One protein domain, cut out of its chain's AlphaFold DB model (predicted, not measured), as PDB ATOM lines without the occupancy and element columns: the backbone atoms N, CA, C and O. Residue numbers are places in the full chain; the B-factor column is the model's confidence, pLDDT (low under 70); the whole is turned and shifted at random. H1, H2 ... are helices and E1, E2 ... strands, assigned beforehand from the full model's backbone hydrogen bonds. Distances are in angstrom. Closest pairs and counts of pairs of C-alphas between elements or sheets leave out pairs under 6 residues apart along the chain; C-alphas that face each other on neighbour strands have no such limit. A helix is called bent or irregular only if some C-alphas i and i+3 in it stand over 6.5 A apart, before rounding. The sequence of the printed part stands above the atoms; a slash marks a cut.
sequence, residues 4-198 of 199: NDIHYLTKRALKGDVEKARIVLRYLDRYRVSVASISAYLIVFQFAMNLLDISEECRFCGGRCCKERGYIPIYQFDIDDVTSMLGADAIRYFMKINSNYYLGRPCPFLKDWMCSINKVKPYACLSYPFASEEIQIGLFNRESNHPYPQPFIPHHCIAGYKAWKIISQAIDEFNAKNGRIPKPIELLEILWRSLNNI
ATOM      1  N   ASN A   4     -64.235 -16.133  -2.767       84.44
ATOM      2  CA  ASN A   4     -63.248 -15.186  -3.292       84.44
ATOM      3  C   ASN A   4     -63.158 -13.916  -2.437       84.44
ATOM      4  O   ASN A   4     -62.052 -13.445  -2.174       84.44
ATOM      5  N   ASP A   5     -64.291 -13.403  -1.948       90.69
ATOM      6  CA  ASP A   5     -64.322 -12.257  -1.034       90.69
ATOM      7  C   ASP A   5     -63.544 -12.576   0.246       90.69
ATOM      8  O   ASP A   5     -62.772 -11.753   0.733       90.69
ATOM      9  N   ILE A   6     -63.726 -13.784   0.788       90.38
ATOM     10  CA  ILE A   6     -63.049 -14.220   2.014       90.38
ATOM     11  C   ILE A   6     -61.546 -14.324   1.771       90.38
ATOM     12  O   ILE A   6     -60.782 -13.764   2.549       90.38
ATOM     13  N   HIS A   7     -61.105 -14.962   0.684       91.12
ATOM     14  CA  HIS A   7     -59.679 -15.044   0.351       91.12
ATOM     15  C   HIS A   7     -59.048 -13.664   0.155       91.12
ATOM     16  O   HIS A   7     -57.958 -13.408   0.669       91.12
ATOM     17  N   TYR A   8     -59.750 -12.752  -0.520       93.94
ATOM     18  CA  TYR A   8     -59.288 -11.381  -0.692       93.94
ATOM     19  C   TYR A   8     -59.169 -10.650   0.653       93.94
ATOM     20  O   TYR A   8     -58.125 -10.069   0.952       93.94
ATOM     21  N   LEU A   9     -60.198 -10.714   1.503       95.88
ATOM     22  CA  LEU A   9     -60.178 -10.101   2.834       95.88
ATOM     23  C   LEU A   9     -59.068 -10.684   3.710       95.88
ATOM     24  O   LEU A   9     -58.353  -9.922   4.360       95.88
ATOM     25  N   THR A  10     -58.873 -12.003   3.688       94.81
ATOM     26  CA  THR A  10     -57.790 -12.662   4.420       94.81
ATOM     27  C   THR A  10     -56.432 -12.218   3.888       94.81
ATOM     28  O   THR A  10     -55.576 -11.851   4.683       94.81
ATOM     29  N   LYS A  11     -56.222 -12.126   2.567       95.12
ATOM     30  CA  LYS A  11     -54.981 -11.562   2.008       95.12
ATOM     31  C   LYS A  11     -54.706 -10.158   2.544       95.12
ATOM     32  O   LYS A  11     -53.582  -9.867   2.947       95.12
ATOM     33  N   ARG A  12     -55.714  -9.279   2.549       96.19
ATOM     34  CA  ARG A  12     -55.569  -7.915   3.084       96.19
ATOM     35  C   ARG A  12     -55.232  -7.934   4.572       96.19
ATOM     36  O   ARG A  12     -54.314  -7.226   4.975       96.19
ATOM     37  N   ALA A  13     -55.901  -8.791   5.343       95.94
ATOM     38  CA  ALA A  13     -55.598  -9.010   6.752       95.94
ATOM     39  C   ALA A  13     -54.129  -9.401   6.947       95.94
ATOM     40  O   ALA A  13     -53.403  -8.707   7.647       95.94
ATOM     41  N   LEU A  14     -53.653 -10.439   6.253       94.38
ATOM     42  CA  LEU A  14     -52.277 -10.930   6.372       94.38
ATOM     43  C   LEU A  14     -51.213  -9.928   5.888       94.38
ATOM     44  O   LEU A  14     -50.045 -10.072   6.232       94.38
ATOM     45  N   LYS A  15     -51.598  -8.902   5.120       93.56
ATOM     46  CA  LYS A  15     -50.737  -7.757   4.771       93.56
ATOM     47  C   LYS A  15     -50.690  -6.665   5.852       93.56
ATOM     48  O   LYS A  15     -50.062  -5.636   5.620       93.56
ATOM     49  N   GLY A  16     -51.348  -6.867   6.991       92.88
ATOM     50  CA  GLY A  16     -51.364  -5.937   8.122       92.88
ATOM     51  C   GLY A  16     -52.637  -5.100   8.266       92.88
ATOM     52  O   GLY A  16     -52.701  -4.262   9.159       92.88
ATOM     53  N   ASP A  17     -53.665  -5.304   7.436       96.19
ATOM     54  CA  ASP A  17     -54.939  -4.590   7.591       96.19
ATOM     55  C   ASP A  17     -55.769  -5.208   8.732       96.19
ATOM     56  O   ASP A  17     -56.533  -6.164   8.545       96.19
ATOM     57  N   VAL A  18     -55.599  -4.667   9.942       97.06
ATOM     58  CA  VAL A  18     -56.251  -5.173  11.159       97.06
ATOM     59  C   VAL A  18     -57.781  -5.126  11.078       97.06
ATOM     60  O   VAL A  18     -58.449  -6.007  11.620       97.06
ATOM     61  N   GLU A  19     -58.373  -4.174  10.351       97.88
ATOM     62  CA  GLU A  19     -59.830  -4.121  10.183       97.88
ATOM     63  C   GLU A  19     -60.340  -5.295   9.351       97.88
ATOM     64  O   GLU A  19     -61.355  -5.914   9.687       97.88
ATOM     65  N   LYS A  20     -59.612  -5.665   8.290       97.81
ATOM     66  CA  LYS A  20     -59.948  -6.870   7.517       97.81
ATOM     67  C   LYS A  20     -59.734  -8.128   8.345       97.81
ATOM     68  O   LYS A  20     -60.585  -9.015   8.286       97.81
ATOM     69  N   ALA A  21     -58.692  -8.178   9.179       97.19
ATOM     70  CA  ALA A  21     -58.498  -9.277  10.125       97.19
ATOM     71  C   ALA A  21     -59.713  -9.420  11.060       97.19
ATOM     72  O   ALA A  21     -60.306 -10.495  11.142       97.19
ATOM     73  N   ARG A  22     -60.177  -8.323  11.672       98.06
ATOM     74  CA  ARG A  22     -61.378  -8.305  12.529       98.06
ATOM     75  C   ARG A  22     -62.630  -8.790  11.793       98.06
ATOM     76  O   ARG A  22     -63.417  -9.546  12.363       98.06
ATOM     77  N   ILE A  23     -62.832  -8.377  10.539       97.44
ATOM     78  CA  ILE A  23     -63.965  -8.828   9.713       97.44
ATOM     79  C   ILE A  23     -63.914 -10.344   9.488       97.44
ATOM     80  O   ILE A  23     -64.923 -11.017   9.705       97.44
ATOM     81  N   VAL A  24     -62.756 -10.882   9.098       96.00
ATOM     82  CA  VAL A  24     -62.583 -12.319   8.838       96.00
ATOM     83  C   VAL A  24     -62.777 -13.142  10.114       96.00
ATOM     84  O   VAL A  24     -63.513 -14.126  10.100       96.00
ATOM     85  N   LEU A  25     -62.204 -12.715  11.242       96.25
ATOM     86  CA  LEU A  25     -62.362 -13.425  12.515       96.25
ATOM     87  C   LEU A  25     -63.819 -13.426  12.996       96.25
ATOM     88  O   LEU A  25     -64.333 -14.474  13.383       96.25
ATOM     89  N   ARG A  26     -64.523 -12.288  12.901       96.00
ATOM     90  CA  ARG A  26     -65.962 -12.224  13.213       96.00
ATOM     91  C   ARG A  26     -66.789 -13.103  12.283       96.00
ATOM     92  O   ARG A  26     -67.772 -13.687  12.721       96.00
ATOM     93  N   TYR A  27     -66.417 -13.195  11.008       94.44
ATOM     94  CA  TYR A  27     -67.091 -14.082  10.066       94.44
ATOM     95  C   TYR A  27     -66.980 -15.551  10.490       94.44
ATOM     96  O   TYR A  27     -68.006 -16.232  10.521       94.44
ATOM     97  N   LEU A  28     -65.771 -16.004  10.844       92.38
ATOM     98  CA  LEU A  28     -65.493 -17.379  11.272       92.38
ATOM     99  C   LEU A  28     -66.174 -17.730  12.604       92.38
ATOM    100  O   LEU A  28     -66.750 -18.810  12.726       92.38
ATOM    101  N   ASP A  29     -66.190 -16.806  13.568       91.94
ATOM    102  CA  ASP A  29     -66.794 -17.012  14.896       91.94
ATOM    103  C   ASP A  29     -68.296 -17.367  14.831       91.94
ATOM    104  O   ASP A  29     -68.812 -18.121  15.659       91.94
ATOM    105  N   ARG A  30     -69.007 -16.917  13.784       93.50
ATOM    106  CA  ARG A  30     -70.440 -17.213  13.590       93.50
ATOM    107  C   ARG A  30     -70.741 -18.690  13.368       93.50
ATOM    108  O   ARG A  30     -71.853 -19.116  13.663       93.50
ATOM    109  N   TYR A  31     -69.786 -19.458  12.846       88.31
ATOM    110  CA  TYR A  31     -70.016 -20.863  12.509       88.31
ATOM    111  C   TYR A  31     -70.000 -21.778  13.731       88.31
ATOM    112  O   TYR A  31     -70.571 -22.858  13.662       88.31
ATOM    113  N   ARG A  32     -69.383 -21.358  14.847       84.62
ATOM    114  CA  ARG A  32     -69.344 -22.106  16.120       84.62
ATOM    115  C   ARG A  32     -68.936 -23.585  15.983       84.62
ATOM    116  O   ARG A  32     -69.372 -24.426  16.762       84.62
ATOM    117  N   VAL A  33     -68.078 -23.893  15.010       83.12
ATOM    118  CA  VAL A  33     -67.497 -25.228  14.789       83.12
ATOM    119  C   VAL A  33     -65.987 -25.199  15.005       83.12
ATOM    120  O   VAL A  33     -65.342 -24.163  14.819       83.12
ATOM    121  N   SER A  34     -65.413 -26.347  15.373       82.25
ATOM    122  CA  SER A  34     -63.983 -26.494  15.681       82.25
ATOM    123  C   SER A  34     -63.084 -26.007  14.543       82.25
ATOM    124  O   SER A  34     -62.182 -25.211  14.782       82.25
ATOM    125  N   VAL A  35     -63.382 -26.405  13.303       81.50
ATOM    126  CA  VAL A  35     -62.610 -26.012  12.113       81.50
ATOM    127  C   VAL A  35     -62.541 -24.490  11.970       81.50
ATOM    128  O   VAL A  35     -61.457 -23.948  11.801       81.50
ATOM    129  N   ALA A  36     -63.663 -23.781  12.126       86.69
ATOM    130  CA  ALA A  36     -63.694 -22.322  12.014       86.69
ATOM    131  C   ALA A  36     -62.881 -21.633  13.124       86.69
ATOM    132  O   ALA A  36     -62.173 -20.662  12.859       86.69
ATOM    133  N   SER A  37     -62.943 -22.162  14.352       86.38
ATOM    134  CA  SER A  37     -62.131 -21.683  15.476       86.38
ATOM    135  C   SER A  37     -60.635 -21.876  15.210       86.38
ATOM    136  O   SER A  37     -59.846 -20.945  15.372       86.38
ATOM    137  N   ILE A  38     -60.237 -23.054  14.722       85.19
ATOM    138  CA  ILE A  38     -58.837 -23.345  14.405       85.19
ATOM    139  C   ILE A  38     -58.347 -22.452  13.258       85.19
ATOM    140  O   ILE A  38     -57.289 -21.836  13.385       85.19
ATOM    141  N   SER A  39     -59.125 -22.305  12.181       86.75
ATOM    142  CA  SER A  39     -58.806 -21.385  11.082       86.75
ATOM    143  C   SER A  39     -58.601 -19.953  11.577       86.75
ATOM    144  O   SER A  39     -57.665 -19.283  11.145       86.75
ATOM    145  N   ALA A  40     -59.426 -19.488  12.518       91.94
ATOM    146  CA  ALA A  40     -59.301 -18.155  13.093       91.94
ATOM    147  C   ALA A  40     -57.971 -17.967  13.847       91.94
ATOM    148  O   ALA A  40     -57.315 -16.942  13.667       91.94
ATOM    149  N   TYR A  41     -57.521 -18.958  14.627       91.56
ATOM    150  CA  TYR A  41     -56.192 -18.916  15.253       91.56
ATOM    151  C   TYR A  41     -55.060 -18.906  14.223       91.56
ATOM    152  O   TYR A  41     -54.150 -18.085  14.326       91.56
ATOM    153  N   LEU A  42     -55.122 -19.770  13.207       89.56
ATOM    154  CA  LEU A  42     -54.083 -19.843  12.175       89.56
ATOM    155  C   LEU A  42     -53.936 -18.514  11.422       89.56
ATOM    156  O   LEU A  42     -52.814 -18.070  11.188       89.56
ATOM    157  N   ILE A  43     -55.049 -17.835  11.128       92.25
ATOM    158  CA  ILE A  43     -55.040 -16.496  10.525       92.25
ATOM    159  C   ILE A  43     -54.344 -15.483  11.439       92.25
ATOM    160  O   ILE A  43     -53.549 -14.680  10.958       92.25
ATOM    161  N   VAL A  44     -54.592 -15.523  12.751       94.62
ATOM    162  CA  VAL A  44     -53.929 -14.628  13.718       94.62
ATOM    163  C   VAL A  44     -52.422 -14.900  13.770       94.62
ATOM    164  O   VAL A  44     -51.626 -13.962  13.824       94.62
ATOM    165  N   PHE A  45     -52.005 -16.165  13.691       92.31
ATOM    166  CA  PHE A  45     -50.585 -16.526  13.689       92.31
ATOM    167  C   PHE A  45     -49.878 -16.037  12.425       92.31
ATOM    168  O   PHE A  45     -48.797 -15.450  12.497       92.31
ATOM    169  N   GLN A  46     -50.507 -16.236  11.267       91.94
ATOM    170  CA  GLN A  46     -50.014 -15.738   9.985       91.94
ATOM    171  C   GLN A  46     -49.973 -14.208   9.964       91.94
ATOM    172  O   GLN A  46     -48.991 -13.632   9.500       91.94
ATOM    173  N   PHE A  47     -51.002 -13.542  10.493       94.12
ATOM    174  CA  PHE A  47     -51.050 -12.088  10.627       94.12
ATOM    175  C   PHE A  47     -49.843 -11.572  11.411       94.12
ATOM    176  O   PHE A  47     -49.080 -10.755  10.902       94.12
ATOM    177  N   ALA A  48     -49.627 -12.104  12.617       93.50
ATOM    178  CA  ALA A  48     -48.527 -11.682  13.473       93.50
ATOM    179  C   ALA A  48     -47.167 -11.942  12.819       93.50
ATOM    180  O   ALA A  48     -46.300 -11.072  12.825       93.50
ATOM    181  N   MET A  49     -46.988 -13.102  12.185       91.12
ATOM    182  CA  MET A  49     -45.735 -13.413  11.509       91.12
ATOM    183  C   MET A  49     -45.410 -12.464  10.351       91.12
ATOM    184  O   MET A  49     -44.245 -12.120  10.173       91.12
ATOM    185  N   ASN A  50     -46.401 -12.041   9.564       91.56
ATOM    186  CA  ASN A  50     -46.151 -11.118   8.451       91.56
ATOM    187  C   ASN A  50     -45.811  -9.690   8.908       91.56
ATOM    188  O   ASN A  50     -45.336  -8.906   8.090       91.56
ATOM    189  N   LEU A  51     -46.040  -9.362  10.181       91.62
ATOM    190  CA  LEU A  51     -45.737  -8.058  10.773       91.62
ATOM    191  C   LEU A  51     -44.447  -8.038  11.602       91.62
ATOM    192  O   LEU A  51     -43.900  -6.968  11.852       91.62
ATOM    193  N   LEU A  52     -43.966  -9.201  12.040       91.25
ATOM    194  CA  LEU A  52     -42.704  -9.323  12.762       91.25
ATOM    195  C   LEU A  52     -41.508  -9.071  11.835       91.25
ATOM    196  O   LEU A  52     -41.481  -9.553  10.700       91.25
ATOM    197  N   ASP A  53     -40.465  -8.412  12.349       89.94
ATOM    198  CA  ASP A  53     -39.167  -8.415  11.674       89.94
ATOM    199  C   ASP A  53     -38.481  -9.777  11.863       89.94
ATOM    200  O   ASP A  53     -37.983 -10.147  12.936       89.94
ATOM    201  N   ILE A  54     -38.519 -10.545  10.780       89.19
ATOM    202  CA  ILE A  54     -37.949 -11.888  10.653       89.19
ATOM    203  C   ILE A  54     -36.903 -11.963   9.533       89.19
ATOM    204  O   ILE A  54     -36.621 -13.035   8.989       89.19
ATOM    205  N   SER A  55     -36.400 -10.805   9.105       89.44
ATOM    206  CA  SER A  55     -35.543 -10.673   7.929       89.44
ATOM    207  C   SER A  55     -34.240 -11.467   8.074       89.44
ATOM    208  O   SER A  55     -33.897 -12.243   7.178       89.44
ATOM    209  N   GLU A  56     -33.582 -11.381   9.230       92.75
ATOM    210  CA  GLU A  56     -32.371 -12.149   9.543       92.75
ATOM    211  C   GLU A  56     -32.628 -13.666   9.583       92.75
ATOM    212  O   GLU A  56     -31.852 -14.446   9.027       92.75
ATOM    213  N   GLU A  57     -33.754 -14.122  10.141       92.81
ATOM    214  CA  GLU A  57     -34.101 -15.547  10.134       92.81
ATOM    215  C   GLU A  57     -34.375 -16.061   8.711       92.81
ATOM    216  O   GLU A  57     -33.981 -17.178   8.352       92.81
ATOM    217  N   CYS A  58     -35.032 -15.252   7.875       88.69
ATOM    218  CA  CYS A  58     -35.243 -15.560   6.462       88.69
ATOM    219  C   CYS A  58     -33.927 -15.596   5.676       88.69
ATOM    220  O   CYS A  58     -33.756 -16.481   4.827       88.69
ATOM    221  N   ARG A  59     -32.996 -14.683   5.978       92.12
ATOM    222  CA  ARG A  59     -31.644 -14.645   5.412       92.12
ATOM    223  C   ARG A  59     -30.857 -15.899   5.770       92.12
ATOM    224  O   ARG A  59     -30.314 -16.533   4.869       92.12
ATOM    225  N   PHE A  60     -30.868 -16.310   7.038       91.25
ATOM    226  CA  PHE A  60     -30.197 -17.532   7.491       91.25
ATOM    227  C   PHE A  60     -30.783 -18.792   6.834       91.25
ATOM    228  O   PHE A  60     -30.053 -19.677   6.396       91.25
ATOM    229  N   CYS A  61     -32.111 -18.862   6.692       87.44
ATOM    230  CA  CYS A  61     -32.790 -19.938   5.962       87.44
ATOM    231  C   CYS A  61     -32.542 -19.876   4.435       87.44
ATOM    232  O   CYS A  61     -32.854 -20.821   3.705       87.44
ATOM    233  N   GLY A  62     -32.016 -18.756   3.928       88.25
ATOM    234  CA  GLY A  62     -31.739 -18.529   2.514       88.25
ATOM    235  C   GLY A  62     -32.994 -18.501   1.641       88.25
ATOM    236  O   GLY A  62     -32.923 -18.905   0.479       88.25
ATOM    237  N   GLY A  63     -34.149 -18.111   2.192       87.38
ATOM    238  CA  GLY A  63     -35.419 -18.075   1.458       87.38
ATOM    239  C   GLY A  63     -35.899 -19.446   0.961       87.38
ATOM    240  O   GLY A  63     -36.512 -19.534  -0.102       87.38
ATOM    241  N   ARG A  64     -35.621 -20.535   1.695       86.69
ATOM    242  CA  ARG A  64     -35.923 -21.918   1.273       86.69
ATOM    243  C   ARG A  64     -37.376 -22.142   0.832       86.69
ATOM    244  O   ARG A  64     -37.616 -22.856  -0.138       86.69
ATOM    245  N   CYS A  65     -38.343 -21.480   1.473       83.06
ATOM    246  CA  CYS A  65     -39.758 -21.542   1.083       83.06
ATOM    247  C   CYS A  65     -40.030 -21.033  -0.344       83.06
ATOM    248  O   CYS A  65     -41.032 -21.413  -0.936       83.06
ATOM    249  N   CYS A  66     -39.146 -20.208  -0.908       87.06
ATOM    250  CA  CYS A  66     -39.202 -19.740  -2.291       87.06
ATOM    251  C   CYS A  66     -38.401 -20.626  -3.260       87.06
ATOM    252  O   CYS A  66     -38.585 -20.498  -4.468       87.06
ATOM    253  N   LYS A  67     -37.518 -21.498  -2.757       87.31
ATOM    254  CA  LYS A  67     -36.636 -22.361  -3.563       87.31
ATOM    255  C   LYS A  67     -37.208 -23.762  -3.770       87.31
ATOM    256  O   LYS A  67     -37.060 -24.320  -4.849       87.31
ATOM    257  N   GLU A  68     -37.853 -24.314  -2.747       78.62
ATOM    258  CA  GLU A  68     -38.233 -25.730  -2.686       78.62
ATOM    259  C   GLU A  68     -39.762 -25.940  -2.657       78.62
ATOM    260  O   GLU A  68     -40.521 -25.045  -2.267       78.62
ATOM    261  N   ARG A  69     -40.196 -27.178  -2.954       71.31
ATOM    262  CA  ARG A  69     -41.591 -27.678  -3.054       71.31
ATOM    263  C   ARG A  69     -42.309 -27.350  -4.374       71.31
ATOM    264  O   ARG A  69     -41.740 -26.721  -5.256       71.31
ATOM    265  N   GLY A  70     -43.548 -27.838  -4.494       76.94
ATOM    266  CA  GLY A  70     -44.405 -27.688  -5.672       76.94
ATOM    267  C   GLY A  70     -44.954 -26.274  -5.891       76.94
ATOM    268  O   GLY A  70     -44.536 -25.303  -5.258       76.94
ATOM    269  N   TYR A  71     -45.903 -26.182  -6.817       86.81
ATOM    270  CA  TYR A  71     -46.507 -24.932  -7.263       86.81
ATOM    271  C   TYR A  71     -47.265 -24.191  -6.155       86.81
ATOM    272  O   TYR A  71     -47.930 -24.800  -5.319       86.81
ATOM    273  N   ILE A  72     -47.193 -22.860  -6.175       87.81
ATOM    274  CA  ILE A  72     -47.985 -22.001  -5.291       87.81
ATOM    275  C   ILE A  72     -49.284 -21.641  -6.017       87.81
ATOM    276  O   ILE A  72     -49.184 -21.088  -7.111       87.81
ATOM    277  N   PRO A  73     -50.474 -21.897  -5.449       90.06
ATOM    278  CA  PRO A  73     -51.727 -21.450  -6.046       90.06
ATOM    279  C   PRO A  73     -51.825 -19.922  -6.015       90.06
ATOM    280  O   PRO A  73     -51.472 -19.283  -5.020       90.06
ATOM    281  N   ILE A  74     -52.302 -19.347  -7.114       92.75
ATOM    282  CA  ILE A  74     -52.408 -17.906  -7.338       92.75
ATOM    283  C   ILE A  74     -53.855 -17.572  -7.683       92.75
ATOM    284  O   ILE A  74     -54.448 -18.165  -8.586       92.75
ATOM    285  N   TYR A  75     -54.417 -16.603  -6.968       92.94
ATOM    286  CA  TYR A  75     -55.751 -16.082  -7.244       92.94
ATOM    287  C   TYR A  75     -55.690 -14.927  -8.245       92.94
ATOM    288  O   TYR A  75     -54.653 -14.285  -8.406       92.94
ATOM    289  N   GLN A  76     -56.816 -14.597  -8.879       94.06
ATOM    290  CA  GLN A  76     -56.865 -13.476  -9.825       94.06
ATOM    291  C   GLN A  76     -56.399 -12.158  -9.178       94.06
ATOM    292  O   GLN A  76     -55.540 -11.480  -9.729       94.06
ATOM    293  N   PHE A  77     -56.828 -11.868  -7.944       95.19
ATOM    294  CA  PHE A  77     -56.379 -10.679  -7.205       95.19
ATOM    295  C   PHE A  77     -54.870 -10.672  -6.879       95.19
ATOM    296  O   PHE A  77     -54.326  -9.645  -6.478       95.19
ATOM    297  N   ASP A  78     -54.175 -11.814  -6.951       95.88
ATOM    298  CA  ASP A  78     -52.717 -11.872  -6.804       95.88
ATOM    299  C   ASP A  78     -52.028 -11.449  -8.100       95.88
ATOM    300  O   ASP A  78     -51.047 -10.707  -8.059       95.88
ATOM    301  N   ILE A  79     -52.569 -11.881  -9.239       96.19
ATOM    302  CA  ILE A  79     -52.107 -11.475 -10.569       96.19
ATOM    303  C   ILE A  79     -52.301  -9.973 -10.744       96.19
ATOM    304  O   ILE A  79     -51.366  -9.284 -11.152       96.19
ATOM    305  N   ASP A  80     -53.480  -9.462 -10.394       96.38
ATOM    306  CA  ASP A  80     -53.818  -8.043 -10.523       96.38
ATOM    307  C   ASP A  80     -52.866  -7.172  -9.680       96.38
ATOM    308  O   ASP A  80     -52.317  -6.186 -10.170       96.38
ATOM    309  N   ASP A  81     -52.582  -7.578  -8.436       96.62
ATOM    310  CA  ASP A  81     -51.638  -6.889  -7.545       96.62
ATOM    311  C   ASP A  81     -50.200  -6.880  -8.113       96.62
ATOM    312  O   ASP A  81     -49.514  -5.855  -8.079       96.62
ATOM    313  N   VAL A  82     -49.723  -8.018  -8.635       96.81
ATOM    314  CA  VAL A  82     -48.354  -8.146  -9.168       96.81
ATOM    315  C   VAL A  82     -48.193  -7.396 -10.490       96.81
ATOM    316  O   VAL A  82     -47.196  -6.700 -10.676       96.81
ATOM    317  N   THR A  83     -49.167  -7.499 -11.394       97.00
ATOM    318  CA  THR A  83     -49.159  -6.782 -12.680       97.00
ATOM    319  C   THR A  83     -49.320  -5.276 -12.495       97.00
ATOM    320  O   THR A  83     -48.661  -4.512 -13.193       97.00
ATOM    321  N   SER A  84     -50.084  -4.827 -11.496       97.31
ATOM    322  CA  SER A  84     -50.147  -3.404 -11.134       97.31
ATOM    323  C   SER A  84     -48.799  -2.869 -10.641       97.31
ATOM    324  O   SER A  84     -48.449  -1.726 -10.922       97.31
ATOM    325  N   MET A  85     -48.020  -3.682  -9.915       96.50
ATOM    326  CA  MET A  85     -46.700  -3.283  -9.409       96.50
ATOM    327  C   MET A  85     -45.597  -3.344 -10.477       96.50
ATOM    328  O   MET A  85     -44.703  -2.500 -10.473       96.50
ATOM    329  N   LEU A  86     -45.605  -4.368 -11.332       96.44
ATOM    330  CA  LEU A  86     -44.491  -4.686 -12.239       96.44
ATOM    331  C   LEU A  86     -44.790  -4.423 -13.724       96.44
ATOM    332  O   LEU A  86     -43.890  -4.554 -14.551       96.44
ATOM    333  N   GLY A  87     -46.030  -4.070 -14.066       97.00
ATOM    334  CA  GLY A  87     -46.521  -3.947 -15.437       97.00
ATOM    335  C   GLY A  87     -47.218  -5.214 -15.950       97.00
ATOM    336  O   GLY A  87     -47.074  -6.308 -15.396       97.00
ATOM    337  N   ALA A  88     -47.974  -5.064 -17.044       94.50
ATOM    338  CA  ALA A  88     -48.800  -6.127 -17.631       94.50
ATOM    339  C   ALA A  88     -47.999  -7.389 -18.003       94.50
ATOM    340  O   ALA A  88     -48.480  -8.507 -17.820       94.50
ATOM    341  N   ASP A  89     -46.743  -7.226 -18.428       95.31
ATOM    342  CA  ASP A  89     -45.851  -8.332 -18.796       95.31
ATOM    343  C   ASP A  89     -45.545  -9.295 -17.641       95.31
ATOM    344  O   ASP A  89     -45.102 -10.421 -17.876       95.31
ATOM    345  N   ALA A  90     -45.792  -8.895 -16.389       94.88
ATOM    346  CA  ALA A  90     -45.603  -9.758 -15.229       94.88
ATOM    347  C   ALA A  90     -46.532 -10.985 -15.233       94.88
ATOM    348  O   ALA A  90     -46.248 -11.960 -14.537       94.88
ATOM    349  N   ILE A  91     -47.585 -10.987 -16.060       94.44
ATOM    350  CA  ILE A  91     -48.447 -12.157 -16.269       94.44
ATOM    351  C   ILE A  91     -47.648 -13.411 -16.657       94.44
ATOM    352  O   ILE A  91     -48.007 -14.517 -16.257       94.44
ATOM    353  N   ARG A  92     -46.508 -13.247 -17.353       94.94
ATOM    354  CA  ARG A  92     -45.632 -14.348 -17.795       94.94
ATOM    355  C   ARG A  92     -45.042 -15.182 -16.654       94.94
ATOM    356  O   ARG A  92     -44.552 -16.278 -16.897       94.94
ATOM    357  N   TYR A  93     -45.040 -14.661 -15.424       94.50
ATOM    358  CA  TYR A  93     -44.540 -15.380 -14.248       94.50
ATOM    359  C   TYR A  93     -45.547 -16.395 -13.689       94.50
ATOM    360  O   TYR A  93     -45.181 -17.195 -12.825       94.50
ATOM    361  N   PHE A  94     -46.795 -16.375 -14.164       95.19
ATOM    362  CA  PHE A  94     -47.857 -17.263 -13.708       95.19
ATOM    363  C   PHE A  94     -48.178 -18.317 -14.767       95.19
ATOM    364  O   PHE A  94     -48.496 -18.007 -15.913       95.19
ATOM    365  N   MET A  95     -48.133 -19.583 -14.367       94.06
ATOM    366  CA  MET A  95     -48.524 -20.708 -15.210       94.06
ATOM    367  C   MET A  95     -50.012 -20.973 -15.039       94.06
ATOM    368  O   MET A  95     -50.503 -21.066 -13.915       94.06
ATOM    369  N   LYS A  96     -50.720 -21.147 -16.151       93.50
ATOM    370  CA  LYS A  96     -52.117 -21.569 -16.142       93.50
ATOM    371  C   LYS A  96     -52.187 -23.079 -16.339       93.50
ATOM    372  O   LYS A  96     -51.738 -23.582 -17.365       93.50
ATOM    373  N   ILE A  97     -52.744 -23.791 -15.364       89.88
ATOM    374  CA  ILE A  97     -52.987 -25.236 -15.441       89.88
ATOM    375  C   ILE A  97     -54.489 -25.439 -15.259       89.88
ATOM    376  O   ILE A  97     -55.049 -25.115 -14.210       89.88
ATOM    377  N   ASN A  98     -55.151 -25.953 -16.297       90.25
ATOM    378  CA  ASN A  98     -56.610 -25.981 -16.397       90.25
ATOM    379  C   ASN A  98     -57.202 -24.568 -16.194       90.25
ATOM    380  O   ASN A  98     -56.889 -23.641 -16.946       90.25
ATOM    381  N   SER A  99     -58.028 -24.394 -15.162       88.69
ATOM    382  CA  SER A  99     -58.684 -23.123 -14.825       88.69
ATOM    383  C   SER A  99     -57.982 -22.342 -13.709       88.69
ATOM    384  O   SER A  99     -58.474 -21.289 -13.318       88.69
ATOM    385  N   ASN A 100     -56.841 -22.826 -13.206       89.62
ATOM    386  CA  ASN A 100     -56.146 -22.248 -12.056       89.62
ATOM    387  C   ASN A 100     -54.783 -21.669 -12.453       89.62
ATOM    388  O   ASN A 100     -54.121 -22.170 -13.369       89.62
ATOM    389  N   TYR A 101     -54.350 -20.633 -11.733       94.19
ATOM    390  CA  TYR A 101     -53.025 -20.041 -11.890       94.19
ATOM    391  C   TYR A 101     -52.079 -20.488 -10.787       94.19
ATOM    392  O   TYR A 101     -52.472 -20.697  -9.637       94.19
ATOM    393  N   TYR A 102     -50.809 -20.593 -11.153       93.94
ATOM    394  CA  TYR A 102     -49.758 -21.087 -10.289       93.94
ATOM    395  C   TYR A 102     -48.471 -20.289 -10.461       93.94
ATOM    396  O   TYR A 102     -48.095 -19.918 -11.570       93.94
ATOM    397  N   LEU A 103     -47.751 -20.083  -9.362       92.25
ATOM    398  CA  LEU A 103     -46.388 -19.568  -9.365       92.25
ATOM    399  C   LEU A 103     -45.410 -20.732  -9.174       92.25
ATOM    400  O   LEU A 103     -45.530 -21.521  -8.230       92.25
ATOM    401  N   GLY A 104     -44.453 -20.835 -10.094       89.56
ATOM    402  CA  GLY A 104     -43.398 -21.845 -10.068       89.56
ATOM    403  C   GLY A 104     -42.402 -21.649  -8.930       89.56
ATOM    404  O   GLY A 104     -42.192 -20.531  -8.452       89.56
ATOM    405  N   ARG A 105     -41.769 -22.752  -8.520       87.50
ATOM    406  CA  ARG A 105     -40.557 -22.748  -7.697       87.50
ATOM    407  C   ARG A 105     -39.423 -23.456  -8.460       87.50
ATOM    408  O   ARG A 105     -39.713 -24.491  -9.056       87.50
ATOM    409  N   PRO A 106     -38.173 -22.949  -8.461       90.69
ATOM    410  CA  PRO A 106     -37.693 -21.748  -7.770       90.69
ATOM    411  C   PRO A 106     -38.439 -20.469  -8.170       90.69
ATOM    412  O   PRO A 106     -38.774 -20.266  -9.333       90.69
ATOM    413  N   CYS A 107     -38.786 -19.651  -7.176       92.81
ATOM    414  CA  CYS A 107     -39.648 -18.491  -7.368       92.81
ATOM    415  C   CYS A 107     -38.930 -17.432  -8.219       92.81
ATOM    416  O   CYS A 107     -37.852 -16.984  -7.819       92.81
ATOM    417  N   PRO A 108     -39.529 -16.948  -9.324       93.94
ATOM    418  CA  PRO A 108     -38.897 -15.953 -10.194       93.94
ATOM    419  C   PRO A 108     -38.707 -14.589  -9.516       93.94
ATOM    420  O   PRO A 108     -37.939 -13.757  -9.985       93.94
ATOM    421  N   PHE A 109     -39.399 -14.351  -8.400       95.00
ATOM    422  CA  PHE A 109     -39.295 -13.119  -7.625       95.00
ATOM    423  C   PHE A 109     -38.282 -13.203  -6.476       95.00
ATOM    424  O   PHE A 109     -38.145 -12.231  -5.728       95.00
ATOM    425  N   LEU A 110     -37.600 -14.338  -6.299       93.44
ATOM    426  CA  LEU A 110     -36.557 -14.499  -5.292       93.44
ATOM    427  C   LEU A 110     -35.266 -13.806  -5.750       93.44
ATOM    428  O   LEU A 110     -34.719 -14.135  -6.798       93.44
ATOM    429  N   LYS A 111     -34.767 -12.873  -4.938       93.44
ATOM    430  CA  LYS A 111     -33.444 -12.253  -5.078       93.44
ATOM    431  C   LYS A 111     -32.627 -12.615  -3.842       93.44
ATOM    432  O   LYS A 111     -32.904 -12.109  -2.756       93.44
ATOM    433  N   ASP A 112     -31.697 -13.552  -4.001       91.06
ATOM    434  CA  ASP A 112     -30.965 -14.234  -2.925       91.06
ATOM    435  C   ASP A 112     -31.889 -14.943  -1.916       91.06
ATOM    436  O   ASP A 112     -32.259 -16.106  -2.098       91.06
ATOM    437  N   TRP A 113     -32.272 -14.238  -0.852       89.62
ATOM    438  CA  TRP A 113     -33.200 -14.679   0.195       89.62
ATOM    439  C   TRP A 113     -34.459 -13.798   0.274       89.62
ATOM    440  O   TRP A 113     -35.421 -14.156   0.954       89.62
ATOM    441  N   MET A 114     -34.471 -12.660  -0.427       90.88
ATOM    442  CA  MET A 114     -35.531 -11.657  -0.375       90.88
ATOM    443  C   MET A 114     -36.575 -11.868  -1.469       90.88
ATOM    444  O   MET A 114     -36.268 -12.177  -2.620       90.88
ATOM    445  N   CYS A 115     -37.837 -11.612  -1.130       92.00
ATOM    446  CA  CYS A 115     -38.916 -11.559  -2.108       92.00
ATOM    447  C   CYS A 115     -38.996 -10.152  -2.721       92.00
ATOM    448  O   CYS A 115     -39.372  -9.199  -2.042       92.00
ATOM    449  N   SER A 116     -38.696 -10.019  -4.013       94.56
ATOM    450  CA  SER A 116     -38.753  -8.725  -4.717       94.56
ATOM    451  C   SER A 116     -40.165  -8.138  -4.829       94.56
ATOM    452  O   SER A 116     -40.312  -6.927  -4.961       94.56
ATOM    453  N   ILE A 117     -41.200  -8.973  -4.702       94.62
ATOM    454  CA  ILE A 117     -42.611  -8.561  -4.668       94.62
ATOM    455  C   ILE A 117     -43.202  -8.593  -3.253       94.62
ATOM    456  O   ILE A 117     -44.409  -8.734  -3.101       94.62
ATOM    457  N   ASN A 118     -42.384  -8.479  -2.197       91.44
ATOM    458  CA  ASN A 118     -42.842  -8.602  -0.805       91.44
ATOM    459  C   ASN A 118     -44.078  -7.725  -0.490       91.44
ATOM    460  O   ASN A 118     -45.025  -8.213   0.125       91.44
ATOM    461  N   LYS A 119     -44.130  -6.489  -1.010       91.94
ATOM    462  CA  LYS A 119     -45.268  -5.557  -0.843       91.94
ATOM    463  C   LYS A 119     -46.589  -6.073  -1.427       91.94
ATOM    464  O   LYS A 119     -47.664  -5.702  -0.958       91.94
ATOM    465  N   VAL A 120     -46.531  -6.917  -2.452       94.56
ATOM    466  CA  VAL A 120     -47.688  -7.495  -3.159       94.56
ATOM    467  C   VAL A 120     -47.655  -9.023  -3.127       94.56
ATOM    468  O   VAL A 120     -48.155  -9.688  -4.030       94.56
ATOM    469  N   LYS A 121     -47.058  -9.586  -2.067       93.06
ATOM    470  CA  LYS A 121     -46.891 -11.028  -1.893       93.06
ATOM    471  C   LYS A 121     -48.241 -11.753  -2.094       93.06
ATOM    472  O   LYS A 121     -49.241 -11.312  -1.515       93.06
ATOM    473  N   PRO A 122     -48.284 -12.847  -2.881       93.50
ATOM    474  CA  PRO A 122     -49.515 -13.599  -3.104       93.50
ATOM    475  C   PRO A 122     -50.135 -14.131  -1.810       93.50
ATOM    476  O   PRO A 122     -49.405 -14.424  -0.859       93.50
ATOM    477  N   TYR A 123     -51.456 -14.324  -1.790       92.06
ATOM    478  CA  TYR A 123     -52.183 -14.815  -0.611       92.06
ATOM    479  C   TYR A 123     -51.576 -16.099  -0.032       92.06
ATOM    480  O   TYR A 123     -51.192 -16.127   1.135       92.06
ATOM    481  N   ALA A 124     -51.372 -17.123  -0.861       88.31
ATOM    482  CA  ALA A 124     -50.783 -18.386  -0.418       88.31
ATOM    483  C   ALA A 124     -49.362 -18.224   0.161       88.31
ATOM    484  O   ALA A 124     -48.953 -18.978   1.043       88.31
ATOM    485  N   CYS A 125     -48.605 -17.225  -0.300       89.38
ATOM    486  CA  CYS A 125     -47.268 -16.919   0.209       89.38
ATOM    487  C   CYS A 125     -47.292 -16.184   1.559       89.38
ATOM    488  O   CYS A 125     -46.318 -16.284   2.303       89.38
ATOM    489  N   LEU A 126     -48.364 -15.451   1.875       90.12
ATOM    490  CA  LEU A 126     -48.570 -14.827   3.189       90.12
ATOM    491  C   LEU A 126     -48.933 -15.865   4.260       90.12
ATOM    492  O   LEU A 126     -48.686 -15.642   5.440       90.12
ATOM    493  N   SER A 127     -49.464 -17.016   3.853       81.25
ATOM    494  CA  SER A 127     -49.803 -18.118   4.757       81.25
ATOM    495  C   SER A 127     -48.592 -18.957   5.199       81.25
ATOM    496  O   SER A 127     -48.673 -19.671   6.199       81.25
ATOM    497  N   TYR A 128     -47.452 -18.876   4.494       70.06
ATOM    498  CA  TYR A 128     -46.213 -19.567   4.882       70.06
ATOM    499  C   TYR A 128     -45.552 -18.909   6.100       70.06
ATOM    500  O   TYR A 128     -45.582 -17.687   6.219       70.06
ATOM    501  N   PRO A 129     -44.880 -19.688   6.972       57.41
ATOM    502  CA  PRO A 129     -44.509 -21.095   6.905       57.41
ATOM    503  C   PRO A 129     -45.548 -22.029   7.512       57.41
ATOM    504  O   PRO A 129     -45.348 -23.244   7.468       57.41
ATOM    505  N   PHE A 130     -46.630 -21.475   8.052       58.38
ATOM    506  CA  PHE A 130     -47.737 -22.212   8.627       58.38
ATOM    507  C   PHE A 130     -48.545 -22.870   7.514       58.38
ATOM    508  O   PHE A 130     -49.671 -22.476   7.289       58.38
ATOM    509  N   ALA A 131     -47.957 -23.865   6.838       52.72
ATOM    510  CA  ALA A 131     -48.599 -24.822   5.938       52.72
ATOM    511  C   ALA A 131     -49.405 -24.245   4.741       52.72
ATOM    512  O   ALA A 131     -50.081 -23.227   4.820       52.72
ATOM    513  N   SER A 132     -49.380 -24.925   3.589       54.22
ATOM    514  CA  SER A 132     -50.453 -24.728   2.600       54.22
ATOM    515  C   SER A 132     -51.792 -25.106   3.245       54.22
ATOM    516  O   SER A 132     -51.809 -25.891   4.194       54.22
ATOM    517  N   GLU A 133     -52.902 -24.577   2.738       51.66
ATOM    518  CA  GLU A 133     -54.260 -24.886   3.215       51.66
ATOM    519  C   GLU A 133     -54.479 -26.402   3.409       51.66
ATOM    520  O   GLU A 133     -54.980 -26.832   4.440       51.66
ATOM    521  N   GLU A 134     -53.943 -27.233   2.513       53.28
ATOM    522  CA  GLU A 134     -53.941 -28.705   2.599       53.28
ATOM    523  C   GLU A 134     -53.184 -29.277   3.814       53.28
ATOM    524  O   GLU A 134     -53.652 -30.208   4.469       53.28
ATOM    525  N   ILE A 135     -52.012 -28.727   4.148       59.81
ATOM    526  CA  ILE A 135     -51.234 -29.170   5.316       59.81
ATOM    527  C   ILE A 135     -51.903 -28.665   6.609       59.81
ATOM    528  O   ILE A 135     -51.850 -29.354   7.629       59.81
ATOM    529  N   GLN A 136     -52.584 -27.512   6.568       61.00
ATOM    530  CA  GLN A 136     -53.429 -27.055   7.676       61.00
ATOM    531  C   GLN A 136     -54.659 -27.949   7.853       61.00
ATOM    532  O   GLN A 136     -55.036 -28.238   8.985       61.00
ATOM    533  N   ILE A 137     -55.222 -28.471   6.758       59.22
ATOM    534  CA  ILE A 137     -56.323 -29.437   6.813       59.22
ATOM    535  C   ILE A 137     -55.917 -30.711   7.567       59.22
ATOM    536  O   ILE A 137     -56.685 -31.223   8.380       59.22
ATOM    537  N   GLY A 138     -54.673 -31.165   7.398       60.12
ATOM    538  CA  GLY A 138     -54.114 -32.273   8.178       60.12
ATOM    539  C   GLY A 138     -53.971 -31.996   9.684       60.12
ATOM    540  O   GLY A 138     -53.943 -32.946  10.464       60.12
ATOM    541  N   LEU A 139     -53.900 -30.728  10.110       62.66
ATOM    542  CA  LEU A 139     -53.886 -30.344  11.530       62.66
ATOM    543  C   LEU A 139     -55.276 -30.421  12.164       62.66
ATOM    544  O   LEU A 139     -55.362 -30.738  13.346       62.66
ATOM    545  N   PHE A 140     -56.353 -30.194  11.402       60.66
ATOM    546  CA  PHE A 140     -57.724 -30.278  11.931       60.66
ATOM    547  C   PHE A 140     -58.098 -31.687  12.422       60.66
ATOM    548  O   PHE A 140     -59.023 -31.820  13.216       60.66
ATOM    549  N   ASN A 141     -57.366 -32.718  11.984       59.44
ATOM    550  CA  ASN A 141     -57.627 -34.124  12.307       59.44
ATOM    551  C   ASN A 141     -56.683 -34.708  13.374       59.44
ATOM    552  O   ASN A 141     -56.743 -35.907  13.640       59.44
ATOM    553  N   ARG A 142     -55.776 -33.912  13.955       61.00
ATOM    554  CA  ARG A 142     -54.861 -34.385  15.006       61.00
ATOM    555  C   ARG A 142     -55.398 -34.001  16.377       61.00
ATOM    556  O   ARG A 142     -55.641 -32.824  16.632       61.00
ATOM    557  N   GLU A 143     -55.508 -34.979  17.272       54.00
ATOM    558  CA  GLU A 143     -55.641 -34.686  18.698       54.00
ATOM    559  C   GLU A 143     -54.407 -33.898  19.151       54.00
ATOM    560  O   GLU A 143     -53.264 -34.291  18.901       54.00
ATOM    561  N   SER A 144     -54.636 -32.742  19.768       62.72
ATOM    562  CA  SER A 144     -53.585 -31.933  20.368       62.72
ATOM    563  C   SER A 144     -53.783 -31.924  21.873       62.72
ATOM    564  O   SER A 144     -54.870 -31.621  22.351       62.72
ATOM    565  N   ASN A 145     -52.711 -32.193  22.617       61.09
ATOM    566  CA  ASN A 145     -52.693 -32.025  24.072       61.09
ATOM    567  C   ASN A 145     -52.552 -30.549  24.488       61.09
ATOM    568  O   ASN A 145     -52.450 -30.254  25.677       61.09
ATOM    569  N   HIS A 146     -52.509 -29.616  23.529       64.19
ATOM    570  CA  HIS A 146     -52.498 -28.186  23.805       64.19
ATOM    571  C   HIS A 146     -53.918 -27.608  23.798       64.19
ATOM    572  O   HIS A 146     -54.742 -28.001  22.973       64.19
ATOM    573  N   PRO A 147     -54.204 -26.616  24.662       69.94
ATOM    574  CA  PRO A 147     -55.531 -26.006  24.743       69.94
ATOM    575  C   PRO A 147     -55.893 -25.173  23.499       69.94
ATOM    576  O   PRO A 147     -57.050 -24.804  23.321       69.94
ATOM    577  N   TYR A 148     -54.921 -24.877  22.632       75.81
ATOM    578  CA  TYR A 148     -55.067 -24.136  21.379       75.81
ATOM    579  C   TYR A 148     -54.386 -24.894  20.226       75.81
ATOM    580  O   TYR A 148     -53.470 -25.686  20.469       75.81
ATOM    581  N   PRO A 149     -54.782 -24.650  18.962       78.56
ATOM    582  CA  PRO A 149     -54.155 -25.316  17.829       78.56
ATOM    583  C   PRO A 149     -52.694 -24.893  17.689       78.56
ATOM    584  O   PRO A 149     -52.382 -23.706  17.600       78.56
ATOM    585  N   GLN A 150     -51.794 -25.871  17.625       79.00
ATOM    586  CA  GLN A 150     -50.415 -25.616  17.235       79.00
ATOM    587  C   GLN A 150     -50.307 -25.602  15.712       79.00
ATOM    588  O   GLN A 150     -50.745 -26.557  15.058       79.00
ATOM    589  N   PRO A 151     -49.724 -24.554  15.116       80.69
ATOM    590  CA  PRO A 151     -49.537 -24.536  13.686       80.69
ATOM    591  C   PRO A 151     -48.390 -25.475  13.293       80.69
ATOM    592  O   PRO A 151     -47.416 -25.655  14.023       80.69
ATOM    593  N   PHE A 152     -48.468 -26.046  12.095       79.75
ATOM    594  CA  PHE A 152     -47.347 -26.792  11.535       79.75
ATOM    595  C   PHE A 152     -46.237 -25.824  11.119       79.75
ATOM    596  O   PHE A 152     -46.430 -25.003  10.221       79.75
ATOM    597  N   ILE A 153     -45.061 -25.960  11.728       83.81
ATOM    598  CA  ILE A 153     -43.862 -25.197  11.377       83.81
ATOM    599  C   ILE A 153     -42.837 -26.186  10.818       83.81
ATOM    600  O   ILE A 153     -42.457 -27.126  11.518       83.81
ATOM    601  N   PRO A 154     -42.375 -26.025   9.566       80.31
ATOM    602  CA  PRO A 154     -41.295 -26.845   9.038       80.31
ATOM    603  C   PRO A 154     -40.051 -26.742   9.930       80.31
ATOM    604  O   PRO A 154     -39.647 -25.635  10.275       80.31
ATOM    605  N   HIS A 155     -39.397 -27.870  10.223       83.44
ATOM    606  CA  HIS A 155     -38.223 -27.940  11.113       83.44
ATOM    607  C   HIS A 155     -37.082 -26.976  10.732       83.44
ATOM    608  O   HIS A 155     -36.318 -26.542  11.584       83.44
ATOM    609  N   HIS A 156     -36.966 -26.617   9.452       82.12
ATOM    610  CA  HIS A 156     -35.951 -25.694   8.941       82.12
ATOM    611  C   HIS A 156     -36.387 -24.217   8.956       82.12
ATOM    612  O   HIS A 156     -35.627 -23.353   8.519       82.12
ATOM    613  N   CYS A 157     -37.614 -23.898   9.380       86.81
ATOM    614  CA  CYS A 157     -38.141 -22.538   9.349       86.81
ATOM    615  C   CYS A 157     -37.921 -21.805  10.677       86.81
ATOM    616  O   CYS A 157     -38.809 -21.729  11.525       86.81
ATOM    617  N   ILE A 158     -36.744 -21.199  10.819       90.50
ATOM    618  CA  ILE A 158     -36.352 -20.436  12.016       90.50
ATOM    619  C   ILE A 158     -37.310 -19.263  12.268       90.50
ATOM    620  O   ILE A 158     -37.749 -19.055  13.397       90.50
ATOM    621  N   ALA A 159     -37.708 -18.552  11.209       90.31
ATOM    622  CA  ALA A 159     -38.660 -17.446  11.300       90.31
ATOM    623  C   ALA A 159     -40.018 -17.888  11.874       90.31
ATOM    624  O   ALA A 159     -40.592 -17.199  12.715       90.31
ATOM    625  N   GLY A 160     -40.502 -19.066  11.463       90.31
ATOM    626  CA  GLY A 160     -41.733 -19.651  11.987       90.31
ATOM    627  C   GLY A 160     -41.634 -19.966  13.477       90.31
ATOM    628  O   GLY A 160     -42.539 -19.620  14.229       90.31
ATOM    629  N   TYR A 161     -40.516 -20.547  13.925       91.12
ATOM    630  CA  TYR A 161     -40.287 -20.818  15.348       91.12
ATOM    631  C   TYR A 161     -40.170 -19.544  16.190       91.12
ATOM    632  O   TYR A 161     -40.717 -19.496  17.291       91.12
ATOM    633  N   LYS A 162     -39.507 -18.497  15.680       92.44
ATOM    634  CA  LYS A 162     -39.437 -17.192  16.357       92.44
ATOM    635  C   LYS A 162     -40.823 -16.569  16.511       92.44
ATOM    636  O   LYS A 162     -41.188 -16.184  17.619       92.44
ATOM    637  N   ALA A 163     -41.604 -16.519  15.429       92.19
ATOM    638  CA  ALA A 163     -42.973 -16.014  15.473       92.19
ATOM    639  C   ALA A 163     -43.829 -16.819  16.458       92.19
ATOM    640  O   ALA A 163     -44.528 -16.242  17.287       92.19
ATOM    641  N   TRP A 164     -43.712 -18.148  16.424       92.06
ATOM    642  CA  TRP A 164     -44.432 -19.023  17.338       92.06
ATOM    643  C   TRP A 164     -44.098 -18.767  18.801       92.06
ATOM    644  O   TRP A 164     -45.016 -18.642  19.599       92.06
ATOM    645  N   LYS A 165     -42.814 -18.611  19.142       93.12
ATOM    646  CA  LYS A 165     -42.379 -18.302  20.509       93.12
ATOM    647  C   LYS A 165     -43.028 -17.020  21.042       93.12
ATOM    648  O   LYS A 165     -43.467 -16.987  22.187       93.12
ATOM    649  N   ILE A 166     -43.100 -15.977  20.213       94.06
ATOM    650  CA  ILE A 166     -43.724 -14.695  20.574       94.06
ATOM    651  C   ILE A 166     -45.233 -14.873  20.785       94.06
ATOM    652  O   ILE A 166     -45.789 -14.403  21.775       94.06
ATOM    653  N   ILE A 167     -45.896 -15.580  19.868       94.25
ATOM    654  CA  ILE A 167     -47.340 -15.831  19.935       94.25
ATOM    655  C   ILE A 167     -47.697 -16.677  21.161       94.25
ATOM    656  O   ILE A 167     -48.628 -16.332  21.886       94.25
ATOM    657  N   SER A 168     -46.969 -17.770  21.409       93.50
ATOM    658  CA  SER A 168     -47.224 -18.657  22.544       93.50
ATOM    659  C   SER A 168     -47.010 -17.933  23.867       93.50
ATOM    660  O   SER A 168     -47.837 -18.064  24.759       93.50
ATOM    661  N   GLN A 169     -45.979 -17.085  23.961       94.81
ATOM    662  CA  GLN A 169     -45.758 -16.252  25.139       94.81
ATOM    663  C   GLN A 169     -46.950 -15.316  25.406       94.81
ATOM    664  O   GLN A 169     -47.428 -15.246  26.534       94.81
ATOM    665  N   ALA A 170     -47.489 -14.656  24.375       96.00
ATOM    666  CA  ALA A 170     -48.669 -13.801  24.525       96.00
ATOM    667  C   ALA A 170     -49.917 -14.582  24.988       96.00
ATOM    668  O   ALA A 170     -50.726 -14.073  25.769       96.00
ATOM    669  N   ILE A 171     -50.078 -15.826  24.525       95.56
ATOM    670  CA  ILE A 171     -51.153 -16.720  24.976       95.56
ATOM    671  C   ILE A 171     -50.960 -17.103  26.448       95.56
ATOM    672  O   ILE A 171     -51.917 -17.032  27.220       95.56
ATOM    673  N   ASP A 172     -49.744 -17.482  26.837       94.62
ATOM    674  CA  ASP A 172     -49.421 -17.917  28.196       94.62
ATOM    675  C   ASP A 172     -49.591 -16.771  29.204       94.62
ATOM    676  O   ASP A 172     -50.205 -16.962  30.254       94.62
ATOM    677  N   GLU A 173     -49.150 -15.557  28.860       95.88
ATOM    678  CA  GLU A 173     -49.351 -14.345  29.667       95.88
ATOM    679  C   GLU A 173     -50.840 -14.015  29.841       95.88
ATOM    680  O   GLU A 173     -51.300 -13.704  30.946       95.88
ATOM    681  N   PHE A 174     -51.631 -14.126  28.768       96.81
ATOM    682  CA  PHE A 174     -53.077 -13.946  28.853       96.81
ATOM    683  C   PHE A 174     -53.719 -15.010  29.750       96.81
ATOM    684  O   PHE A 174     -54.564 -14.677  30.586       96.81
ATOM    685  N   ASN A 175     -53.318 -16.273  29.600       95.44
ATOM    686  CA  ASN A 175     -53.847 -17.382  30.385       95.44
ATOM    687  C   ASN A 175     -53.505 -17.246  31.871       95.44
ATOM    688  O   ASN A 175     -54.392 -17.392  32.708       95.44
ATOM    689  N   ALA A 176     -52.267 -16.874  32.204       96.00
ATOM    690  CA  ALA A 176     -51.841 -16.623  33.578       96.00
ATOM    691  C   ALA A 176     -52.685 -15.531  34.259       96.00
ATOM    692  O   ALA A 176     -52.982 -15.625  35.447       96.00
ATOM    693  N   LYS A 177     -53.111 -14.512  33.500       97.06
ATOM    694  CA  LYS A 177     -53.923 -13.403  34.016       97.06
ATOM    695  C   LYS A 177     -55.424 -13.705  34.085       97.06
ATOM    696  O   LYS A 177     -56.104 -13.166  34.953       97.06
ATOM    697  N   ASN A 178     -55.956 -14.506  33.161       97.25
ATOM    698  CA  ASN A 178     -57.404 -14.663  32.973       97.25
ATOM    699  C   ASN A 178     -57.932 -16.077  33.265       97.25
ATOM    700  O   ASN A 178     -59.142 -16.286  33.203       97.25
ATOM    701  N   GLY A 179     -57.060 -17.054  33.530       95.62
ATOM    702  CA  GLY A 179     -57.441 -18.453  33.769       95.62
ATOM    703  C   GLY A 179     -58.045 -19.165  32.551       95.62
ATOM    704  O   GLY A 179     -58.705 -20.190  32.704       95.62
ATOM    705  N   ARG A 180     -57.871 -18.610  31.347       94.19
ATOM    706  CA  ARG A 180     -58.306 -19.188  30.069       94.19
ATOM    707  C   ARG A 180     -57.425 -18.695  28.929       94.19
ATOM    708  O   ARG A 180     -56.873 -17.600  28.999       94.19
ATOM    709  N   ILE A 181     -57.404 -19.431  27.823       93.44
ATOM    710  CA  ILE A 181     -56.773 -18.969  26.582       93.44
ATOM    711  C   ILE A 181     -57.550 -17.786  25.957       93.44
ATOM    712  O   ILE A 181     -58.776 -17.679  26.138       93.44
ATOM    713  N   PRO A 182     -56.871 -16.883  25.224       95.94
ATOM    714  CA  PRO A 182     -57.529 -15.788  24.518       95.94
ATOM    715  C   PRO A 182     -58.308 -16.322  23.319       95.94
ATOM    716  O   PRO A 182     -57.807 -17.164  22.583       95.94
ATOM    717  N   LYS A 183     -59.504 -15.787  23.060       95.38
ATOM    718  CA  LYS A 183     -60.193 -15.999  21.779       95.38
ATOM    719  C   LYS A 183     -59.333 -15.447  20.631       95.38
ATOM    720  O   LYS A 183     -58.591 -14.489  20.857       95.38
ATOM    721  N   PRO A 184     -59.493 -15.926  19.382       95.38
ATOM    722  CA  PRO A 184     -58.722 -15.427  18.240       95.38
ATOM    723  C   PRO A 184     -58.731 -13.899  18.094       95.38
ATOM    724  O   PRO A 184     -57.696 -13.294  17.838       95.38
ATOM    725  N   ILE A 185     -59.884 -13.258  18.321       97.25
ATOM    726  CA  ILE A 185     -60.001 -11.794  18.271       97.25
ATOM    727  C   ILE A 185     -59.233 -11.103  19.407       97.25
ATOM    728  O   ILE A 185     -58.628 -10.066  19.181       97.25
ATOM    729  N   GLU A 186     -59.205 -11.676  20.612       97.62
ATOM    730  CA  GLU A 186     -58.447 -11.120  21.740       97.62
ATOM    731  C   GLU A 186     -56.945 -11.253  21.485       97.62
ATOM    732  O   GLU A 186     -56.193 -10.309  21.709       97.62
ATOM    733  N   LEU A 187     -56.522 -12.401  20.946       97.38
ATOM    734  CA  LEU A 187     -55.134 -12.634  20.570       97.38
ATOM    735  C   LEU A 187     -54.675 -11.678  19.460       97.38
ATOM    736  O   LEU A 187     -53.573 -11.141  19.551       97.38
ATOM    737  N   LEU A 188     -55.527 -11.410  18.460       97.62
ATOM    738  CA  LEU A 188     -55.258 -10.389  17.444       97.62
ATOM    739  C   LEU A 188     -54.967  -9.032  18.090       97.62
ATOM    740  O   LEU A 188     -53.965  -8.413  17.755       97.62
ATOM    741  N   GLU A 189     -55.813  -8.575  19.018       97.62
ATOM    742  CA  GLU A 189     -55.641  -7.268  19.666       97.62
ATOM    743  C   GLU A 189     -54.366  -7.192  20.512       97.62
ATOM    744  O   GLU A 189     -53.677  -6.171  20.494       97.62
ATOM    745  N   ILE A 190     -54.032  -8.265  21.237       96.62
ATOM    746  CA  ILE A 190     -52.804  -8.349  22.039       96.62
ATOM    747  C   ILE A 190     -51.577  -8.214  21.135       96.62
ATOM    748  O   ILE A 190     -50.716  -7.363  21.371       96.62
ATOM    749  N   LEU A 191     -51.519  -9.021  20.072       95.88
ATOM    750  CA  LEU A 191     -50.386  -9.041  19.149       95.88
ATOM    751  C   LEU A 191     -50.292  -7.736  18.356       95.88
ATOM    752  O   LEU A 191     -49.216  -7.159  18.265       95.88
ATOM    753  N   TRP A 192     -51.411  -7.222  17.843       95.44
ATOM    754  CA  TRP A 192     -51.445  -5.970  17.089       95.44
ATOM    755  C   TRP A 192     -50.926  -4.786  17.911       95.44
ATOM    756  O   TRP A 192     -50.109  -4.012  17.418       95.44
ATOM    757  N   ARG A 193     -51.337  -4.659  19.180       93.12
ATOM    758  CA  ARG A 193     -50.833  -3.596  20.066       93.12
ATOM    759  C   ARG A 193     -49.339  -3.737  20.330       93.12
ATOM    760  O   ARG A 193     -48.620  -2.751  20.242       93.12
ATOM    761  N   SER A 194     -48.879  -4.953  20.623       90.06
ATOM    762  CA  SER A 194     -47.459  -5.225  20.868       90.06
ATOM    763  C   SER A 194     -46.597  -4.849  19.657       90.06
ATOM    764  O   SER A 194     -45.604  -4.148  19.800       90.06
ATOM    765  N   LEU A 195     -47.032  -5.222  18.451       86.50
ATOM    766  CA  LEU A 195     -46.285  -4.994  17.213       86.50
ATOM    767  C   LEU A 195     -46.252  -3.523  16.771       86.50
ATOM    768  O   LEU A 195     -45.262  -3.104  16.181       86.50
ATOM    769  N   ASN A 196     -47.289  -2.730  17.065       79.69
ATOM    770  CA  ASN A 196     -47.302  -1.294  16.742       79.69
ATOM    771  C   ASN A 196     -46.609  -0.414  17.782       79.69
ATOM    772  O   ASN A 196     -46.233   0.703  17.463       79.69
ATOM    773  N   ASN A 197     -46.419  -0.897  19.008       65.31
ATOM    774  CA  ASN A 197     -45.662  -0.164  20.026       65.31
ATOM    775  C   ASN A 197     -44.134  -0.292  19.842       65.31
ATOM    776  O   ASN A 197     -43.381   0.239  20.654       65.31
ATOM    777  N   ILE A 198     -43.681  -1.035  18.824       53.50
ATOM    778  CA  ILE A 198     -42.266  -1.305  18.513       53.50
ATOM    779  C   ILE A 198     -41.807  -0.535  17.248       53.50
ATOM    780  O   ILE A 198     -40.619  -0.551  16.926       53.50
TER     781      ILE A 198
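This is residues 4 to 198 of the 199 residues of the protein "YkgJ family cysteine cluster protein" of Ignisphaera aggregans (UniProt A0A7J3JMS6). The model has two lobes set end to end along its longest axis: a larger lobe of helices, with H2, H3 and H11 side by side, H10 crossing H3 and H11 and H1 crossing H2 and H3, and a smaller head made of a small three-stranded sheet, E1, E3 and E2, and the two helices H6 and H7, which touch each other and lie together off one side of the sheet, H6 only grazing it. The short helix H8 lies between the lobes, touching H1 and grazing the sheet, while H4 and H5 lie on the chain's way from the larger lobe into the head. The printed part has 195 residues, with eleven named helices and three named strands in the order H1 H2 H3 H4 H5 E1 H6 H7 E2 E3 H8 H9 H10 H11; the sheet's order is E1 - E3 - E2, all antiparallel, and the class is mostly helix. The whole is compact, with a radius of gyration of the C-alphas of 16.8 A and spans of 54 by 37 by 34 A.

H1 holds residues 4 to 14, 15.2 A long, and begins with C-alpha 4 at (-63.248, -15.186, -3.292). H2 holds residues 18 to 29, 16.3 A, and H3 residues 34 to 51, 26.4 A. H4, residues 55 to 60, and H5, residues 64 to 67, come before the strand E1, residues 72 to 74. H6 holds residues 76 to 86, 15.4 A. H7, residues 88 to 93, is neither bent nor irregular, but only just: C-alphas 88 and 91 are 6.2 A apart. The strands E2, residues 94 to 97, and E3, residues 100 to 103, follow. H8 holds residues 123 to 126, with C-alpha 123 at (-52.183, -14.815, -0.611), and H9 residues 133 to 139. H10, residues 158 to 178, is the longest helix, 30.3 A. H11, residues 184 to 196, 18.2 A, ends with C-alpha 196 at (-47.302, -1.294, 16.742).

H3 is the hub, touching four helices. H2, H3 and H11 form a bundle, three helices side by side. H2 and H3, a helical hairpin, touch at Leu 28 and Ala 36, C-alphas 5.3 A apart, at a shallow tilt of 13 degrees, opposite ways. H3 and H11 run the same way at a shallow tilt of 4 degrees; their closest C-alphas, Tyr 41 and Pro 184, are 5.2 A apart. H10, with residues 160 to 167 alone, touches H3 at a steep tilt of 62 degrees, the C-alphas of Met 49 and Ala 163 being closest at 5.5 A. With residues 158 to 159 alone it touches H4, closest at Ala 159 and Glu 57, C-alphas 5.1 A apart. H1 touches H2 at a steep tilt of 53 degrees, with the C-alphas of Ala 13 and Ala 21 closest at 4.5 A. H9 touches no helix but is near H3, and H5 touches no helix. H1 touches H8, closest at Lys 11 and Tyr 123, C-alphas 5.0 A apart, and H8 only grazes the sheet with residues 123 to 125. In the sheet E3 is the inner strand. N 72 of E1 and O 103 of E3 are 3.0 A apart, within hydrogen-bond range. E2 and E3 form a hairpin, with N 95 and O 102 at 2.8 A. E1, H6, H7 and E2 make a split strand-helix-strand unit, with E3 between the two strands and a right-handed crossover. H6 only grazes the sheet with residues 76 to 79, and touches H7 at a steep tilt of 64 degrees, closest at Thr 83 and Ala 90, C-alphas 5.3 A apart. Every O i to N i+4 pair is within hydrogen-bond range in H1, H2, H3, H4, H6, H9, H10 and H11; in H7 it is 0 of 2, against 3 of 3 O i to N i+3 pairs, and H5 and H8 are too short for such a pair.

The two C-alphas farthest apart, those of Asp 89 and Gly 179, are 54.8 A apart. The printed part has no cut. The links E3 to H8, 19 residues, and H9 to H10, 18 residues, are long. The mean pLDDT of the printed part is 88.0; residues 129 to 147 and 197 to 198 are under 70.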